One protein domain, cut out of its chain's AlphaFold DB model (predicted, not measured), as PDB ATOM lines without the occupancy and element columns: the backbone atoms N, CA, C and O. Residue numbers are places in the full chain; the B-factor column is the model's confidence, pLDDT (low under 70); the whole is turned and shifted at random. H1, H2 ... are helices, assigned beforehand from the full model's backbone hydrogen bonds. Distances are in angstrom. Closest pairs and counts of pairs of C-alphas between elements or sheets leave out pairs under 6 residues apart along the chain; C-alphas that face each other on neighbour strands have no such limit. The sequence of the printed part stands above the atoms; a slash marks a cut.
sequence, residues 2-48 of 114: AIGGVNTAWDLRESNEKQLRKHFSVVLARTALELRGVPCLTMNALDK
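AT A GLANCE: This is residues 2 to 48 of the 114 residues of the protein "IMS_C domain-containing protein" of Halomonas olivaria (UniProt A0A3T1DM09). A small helical hairpin, H2 and H3, has a short helix, H1, set crosswise near its open end, and a tail, residues 42 to 48, sticks out and makes much of the length. The printed part has 47 residues, with H1, H2 and H3 in that order; the class is all helix, though under half of the residues, 23, are in named elements. It is only just loose, close to compact, with a radius of gyration of the C-alphas of 11.8 A and spans of 39 by 19 by 17 A.

HOW THE PARTS SIT: Start at H1, residues 9 to 14, which touches H3, residues 26 to 35, about perpendicular at 85 degrees; their closest C-alphas, of Arg 13 and Ala 32, are 4.7 A apart. H1 and H2, residues 17 to 23, are apart. H2 touches H3 as a helical hairpin, at a shallow tilt of 28 degrees, opposite ways; the closest C-alphas, of Glu 17 and Ala 29, are 5.2 A apart. In H1, H2 and H3 every O i to N i+4 pair is within hydrogen-bond range.

IN THESE COORDINATES: Find C-alpha 9 at (48.143, -3.066, -2.326), where H1 begins its 8.8 A. H2 covers 10.0 A, and H3 runs 14.3 A to C-alpha 35 at (50.319, -7.122, -8.488).

THE WHOLE: The C-alphas of Gly 5 and Asp 47, 38.9 A apart, are the two farthest apart. The printed part has no cut, and both links are tight. Look for low pLDDT, under 70, at residues 2 to 4 and 42 to 47.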
ATOM      1  N   ALA A   2      45.872  -4.812  10.323       52.69
ATOM      2  CA  ALA A   2      46.566  -5.102   9.077       52.69
ATOM      3  C   ALA A   2      47.432  -6.349   9.245       52.69
ATOM      4  O   ALA A   2      48.020  -6.583  10.303       52.69
ATOM      5  N   ILE A   3      47.474  -7.170   8.207       59.94
ATOM      6  CA  ILE A   3      48.199  -8.430   8.200       59.94
ATOM      7  C   ILE A   3      49.696  -8.098   8.117       59.94
ATOM      8  O   ILE A   3      50.173  -7.696   7.064       59.94
ATOM      9  N   GLY A   4      50.432  -8.199   9.228       67.25
ATOM     10  CA  GLY A   4      51.898  -8.083   9.231       67.25
ATOM     11  C   GLY A   4      52.471  -6.780   8.650       67.25
ATOM     12  O   GLY A   4      53.544  -6.817   8.059       67.25
ATOM     13  N   GLY A   5      51.766  -5.649   8.781       73.00
ATOM     14  CA  GLY A   5      52.212  -4.345   8.265       73.00
ATOM     15  C   GLY A   5      51.785  -4.020   6.828       73.00
ATOM     16  O   GLY A   5      52.053  -2.918   6.362       73.00
ATOM     17  N   VAL A   6      51.077  -4.925   6.146       81.25
ATOM     18  CA  VAL A   6      50.497  -4.676   4.816       81.25
ATOM     19  C   VAL A   6      49.202  -3.882   4.964       81.25
ATOM     20  O   VAL A   6      48.174  -4.436   5.362       81.25
ATOM     21  N   ASN A   7      49.245  -2.588   4.648       88.56
ATOM     22  CA  ASN A   7      48.085  -1.693   4.706       88.56
ATOM     23  C   ASN A   7      47.564  -1.327   3.313       88.56
ATOM     24  O   ASN A   7      46.395  -0.980   3.159       88.56
ATOM     25  N   THR A   8      48.423  -1.420   2.300       89.75
ATOM     26  CA  THR A   8      48.116  -1.057   0.918       89.75
ATOM     27  C   THR A   8      48.387  -2.215  -0.044       89.75
ATOM     28  O   THR A   8      49.113  -3.163   0.259       89.75
ATOM     29  N   ALA A   9      47.816  -2.131  -1.250       89.50
ATOM     30  CA  ALA A   9      48.143  -3.066  -2.326       89.50
ATOM     31  C   ALA A   9      49.633  -2.997  -2.710       89.50
ATOM     32  O   ALA A   9      50.218  -4.005  -3.098       89.50
ATOM     33  N   TRP A  10      50.260  -1.828  -2.556       90.69
ATOM     34  CA  TRP A  10      51.691  -1.656  -2.784       90.69
ATOM     35  C   TRP A  10      52.529  -2.443  -1.769       90.69
ATOM     36  O   TRP A  10      53.418  -3.193  -2.161       90.69
ATOM     37  N   ASP A  11      52.176  -2.393  -0.483       91.19
ATOM     38  CA  ASP A  11      52.868  -3.174   0.555       91.19
ATOM     39  C   ASP A  11      52.770  -4.683   0.276       91.19
ATOM     40  O   ASP A  11      53.721  -5.442   0.480       91.19
ATOM     41  N   LEU A  12      51.619  -5.133  -0.240       91.44
ATOM     42  CA  LEU A  12      51.423  -6.524  -0.640       91.44
ATOM     43  C   LEU A  12      52.285  -6.890  -1.855       91.44
ATOM     44  O   LEU A  12      52.874  -7.972  -1.878       91.44
ATOM     45  N   ARG A  13      52.389  -5.993  -2.845       91.75
ATOM     46  CA  ARG A  13      53.263  -6.151  -4.017       91.75
ATOM     47  C   ARG A  13      54.727  -6.296  -3.604       91.75
ATOM     48  O   ARG A  13      55.423  -7.132  -4.171       91.75
ATOM     49  N   GLU A  14      55.192  -5.556  -2.604       92.31
ATOM     50  CA  GLU A  14      56.588  -5.597  -2.139       92.31
ATOM     51  C   GLU A  14      56.876  -6.750  -1.151       92.31
ATOM     52  O   GLU A  14      58.024  -7.115  -0.903       92.31
ATOM     53  N   SER A  15      55.841  -7.403  -0.616       90.25
ATOM     54  CA  SER A  15      55.978  -8.456   0.399       90.25
ATOM     55  C   SER A  15      56.637  -9.748  -0.111       90.25
ATOM     56  O   SER A  15      56.355 -10.243  -1.202       90.25
ATOM     57  N   ASN A  16      57.475 -10.386   0.711       89.75
ATOM     58  CA  ASN A  16      58.158 -11.624   0.321       89.75
ATOM     59  C   ASN A  16      57.172 -12.792   0.099       89.75
ATOM     60  O   ASN A  16      56.494 -13.242   1.021       89.75
ATOM     61  N   GLU A  17      57.151 -13.349  -1.113       87.62
ATOM     62  CA  GLU A  17      56.201 -14.398  -1.506       87.62
ATOM     63  C   GLU A  17      56.315 -15.674  -0.652       87.62
ATOM     64  O   GLU A  17      55.303 -16.241  -0.234       87.62
ATOM     65  N   LYS A  18      57.538 -16.134  -0.354       89.06
ATOM     66  CA  LYS A  18      57.753 -17.342   0.461       89.06
ATOM     67  C   LYS A  18      57.223 -17.138   1.879       89.06
ATOM     68  O   LYS A  18      56.610 -18.047   2.439       89.06
ATOM     69  N   GLN A  19      57.415 -15.941   2.435       89.06
ATOM     70  CA  GLN A  19      56.872 -15.567   3.740       89.06
ATOM     71  C   GLN A  19      55.340 -15.519   3.715       89.06
ATOM     72  O   GLN A  19      54.713 -16.067   4.621       89.06
ATOM     73  N   LEU A  20      54.744 -14.961   2.654       89.44
ATOM     74  CA  LEU A  20      53.291 -14.931   2.467       89.44
ATOM     75  C   LEU A  20      52.686 -16.338   2.383       89.44
ATOM     76  O   LEU A  20      51.677 -16.608   3.032       89.44
ATOM     77  N   ARG A  21      53.310 -17.261   1.637       87.94
ATOM     78  CA  ARG A  21      52.850 -18.660   1.557       87.94
ATOM     79  C   ARG A  21      52.961 -19.387   2.896       87.94
ATOM     80  O   ARG A  21      52.072 -20.167   3.221       87.94
ATOM     81  N   LYS A  22      54.048 -19.160   3.641       88.62
ATOM     82  CA  LYS A  22      54.333 -19.849   4.909       88.62
ATOM     83  C   LYS A  22      53.428 -19.387   6.051       88.62
ATOM     84  O   LYS A  22      52.996 -20.218   6.840       88.62
ATOM     85  N   HIS A  23      53.172 -18.083   6.151       87.56
ATOM     86  CA  HIS A  23      52.448 -17.500   7.285       87.56
ATOM     87  C   HIS A  23      50.971 -17.220   6.995       87.56
ATOM     88  O   HIS A  23      50.191 -17.082   7.933       87.56
ATOM     89  N   PHE A  24      50.578 -17.151   5.720       87.50
ATOM     90  CA  PHE A  24      49.201 -16.868   5.319       87.50
ATOM     91  C   PHE A  24      48.660 -17.941   4.376       87.50
ATOM     92  O   PHE A  24      48.314 -19.036   4.809       87.50
ATOM     93  N   SER A  25      48.525 -17.629   3.088       88.44
ATOM     94  CA  SER A  25      47.931 -18.538   2.115       88.44
ATOM     95  C   SER A  25      48.599 -18.426   0.753       88.44
ATOM     96  O   SER A  25      49.134 -17.385   0.368       88.44
ATOM     97  N   VAL A  26      48.495 -19.509  -0.019       87.88
ATOM     98  CA  VAL A  26      48.907 -19.532  -1.429       87.88
ATOM     99  C   VAL A  26      48.121 -18.509  -2.252       87.88
ATOM    100  O   VAL A  26      48.671 -17.943  -3.190       87.88
ATOM    101  N   VAL A  27      46.865 -18.233  -1.887       89.19
ATOM    102  CA  VAL A  27      46.044 -17.216  -2.560       89.19
ATOM    103  C   VAL A  27      46.670 -15.836  -2.386       89.19
ATOM    104  O   VAL A  27      46.926 -15.173  -3.382       89.19
ATOM    105  N   LEU A  28      47.004 -15.442  -1.153       89.38
ATOM    106  CA  LEU A  28      47.595 -14.130  -0.882       89.38
ATOM    107  C   LEU A  28      48.959 -13.955  -1.569       89.38
ATOM    108  O   LEU A  28      49.246 -12.902  -2.132       89.38
ATOM    109  N   ALA A  29      49.778 -15.007  -1.574       90.69
ATOM    110  CA  ALA A  29      51.052 -15.007  -2.284       90.69
ATOM    111  C   ALA A  29      50.890 -14.859  -3.809       90.69
ATOM    112  O   ALA A  29      51.652 -14.127  -4.434       90.69
ATOM    113  N   ARG A  30      49.884 -15.513  -4.407       90.56
ATOM    114  CA  ARG A  30      49.552 -15.348  -5.832       90.56
ATOM    115  C   ARG A  30      49.037 -13.944  -6.131       90.56
ATOM    116  O   ARG A  30      49.450 -13.365  -7.122       90.56
ATOM    117  N   THR A  31      48.218 -13.362  -5.255       90.69
ATOM    118  CA  THR A  31      47.775 -11.966  -5.393       90.69
ATOM    119  C   THR A  31      48.959 -10.995  -5.422       90.69
ATOM    120  O   THR A  31      48.973 -10.082  -6.242       90.69
ATOM    121  N   ALA A  32      49.978 -11.197  -4.576       92.88
ATOM    122  CA  ALA A  32      51.194 -10.382  -4.594       92.88
ATOM    123  C   ALA A  32      51.970 -10.499  -5.922       92.88
ATOM    124  O   ALA A  32      52.464  -9.497  -6.434       92.88
ATOM    125  N   LEU A  33      52.054 -11.704  -6.498       92.06
ATOM    126  CA  LEU A  33      52.650 -11.928  -7.820       92.06
ATOM    127  C   LEU A  33      51.849 -11.257  -8.946       92.06
ATOM    128  O   LEU A  33      52.446 -10.606  -9.803       92.06
ATOM    129  N   GLU A  34      50.517 -11.313  -8.896       91.31
ATOM    130  CA  GLU A  34      49.648 -10.626  -9.859       91.31
ATOM    131  C   GLU A  34      49.883  -9.119  -9.851       91.31
ATOM    132  O   GLU A  34      50.012  -8.492 -10.902       91.31
ATOM    133  N   LEU A  35      50.013  -8.539  -8.655       92.81
ATOM    134  CA  LEU A  35      50.319  -7.122  -8.488       92.81
ATOM    135  C   LEU A  35      51.703  -6.751  -9.028       92.81
ATOM    136  O   LEU A  35      51.916  -5.578  -9.323       92.81
ATOM    137  N   ARG A  36      52.628  -7.708  -9.189       93.50
ATOM    138  CA  ARG A  36      53.918  -7.533  -9.885       93.50
ATOM    139  C   ARG A  36      53.825  -7.746 -11.396       93.50
ATOM    140  O   ARG A  36      54.835  -7.609 -12.079       93.50
ATOM    141  N   GLY A  37      52.644  -8.068 -11.916       90.00
ATOM    142  CA  GLY A  37      52.429  -8.373 -13.326       90.00
ATOM    143  C   GLY A  37      52.798  -9.804 -13.712       90.00
ATOM    144  O   GLY A  37      52.962 -10.069 -14.897       90.00
ATOM    145  N   VAL A  38      52.940 -10.721 -12.745       90.31
ATOM    146  CA  VAL A  38      53.125 -12.155 -13.010       90.31
ATOM    147  C   VAL A  38      51.754 -12.829 -12.977       90.31
ATOM    148  O   VAL A  38      51.206 -12.968 -11.887       90.31
ATOM    149  N   PRO A  39      51.192 -13.268 -14.119       86.12
ATOM    150  CA  PRO A  39      49.867 -13.876 -14.145       86.12
ATOM    151  C   PRO A  39      49.861 -15.244 -13.444       86.12
ATOM    152  O   PRO A  39      50.475 -16.203 -13.911       86.12
ATOM    153  N   CYS A  40      49.160 -15.351 -12.322       82.50
ATOM    154  CA  CYS A  40      49.032 -16.538 -11.475       82.50
ATOM    155  C   CYS A  40      47.575 -16.970 -11.300       82.50
ATOM    156  O   CYS A  40      47.311 -18.127 -10.949       82.50
ATOM    157  N   LEU A  41      46.627 -16.054 -11.492       70.81
ATOM    158  CA  LEU A  41      45.204 -16.339 -11.421       70.81
ATOM    159  C   LEU A  41      44.680 -16.511 -12.842       70.81
ATOM    160  O   LEU A  41      44.249 -15.565 -13.493       70.81
ATOM    161  N   THR A  42      44.674 -17.749 -13.334       69.06
ATOM    162  CA  THR A  42      43.866 -18.063 -14.512       69.06
ATOM    163  C   THR A  42      42.414 -17.802 -14.129       69.06
ATOM    164  O   THR A  42      41.888 -18.480 -13.242       69.06
ATOM    165  N   MET A  43      41.762 -16.813 -14.750       62.12
ATOM    166  CA  MET A  43      40.304 -16.714 -14.676       62.12
ATOM    167  C   MET A  43      39.770 -18.087 -15.058       62.12
ATOM    168  O   MET A  43      40.037 -18.564 -16.161       62.12
ATOM    169  N   ASN A  44      39.103 -18.762 -14.116       57.12
ATOM    170  CA  ASN A  44      38.489 -20.052 -14.390       57.12
ATOM    171  C   ASN A  44      37.647 -19.874 -15.649       57.12
ATOM    172  O   ASN A  44      36.723 -19.061 -15.646       57.12
ATOM    173  N   ALA A  45      38.029 -20.574 -16.720       53.28
ATOM    174  CA  ALA A  45      37.334 -20.492 -17.990       53.28
ATOM    175  C   ALA A  45      35.847 -20.721 -17.715       53.28
ATOM    176  O   ALA A  45      35.478 -21.743 -17.123       53.28
ATOM    177  N   LEU A  46      35.021 -19.750 -18.107       57.62
ATOM    178  CA  LEU A  46      33.564 -19.785 -17.953       57.62
ATOM    179  C   LEU A  46      32.955 -21.054 -18.586       57.62
ATOM    180  O   LEU A  46      31.847 -21.449 -18.234       57.62
ATOM    181  N   ASP A  47      33.729 -21.721 -19.442       61.94
ATOM    182  CA  ASP A  47      33.350 -22.886 -20.231       61.94
ATOM    183  C   ASP A  47      33.631 -24.232 -19.551       61.94
ATOM    184  O   ASP A  47      33.228 -25.274 -20.075       61.94
ATOM    185  N   LYS A  48      34.315 -24.272 -18.393       77.81
ATOM    186  CA  LYS A  48      34.525 -25.558 -17.709       77.81
ATOM    187  C   LYS A  48      33.235 -26.013 -17.016       77.81
ATOM    188  O   LYS A  48      32.731 -25.304 -16.138       77.81
TER     189      LYS A  48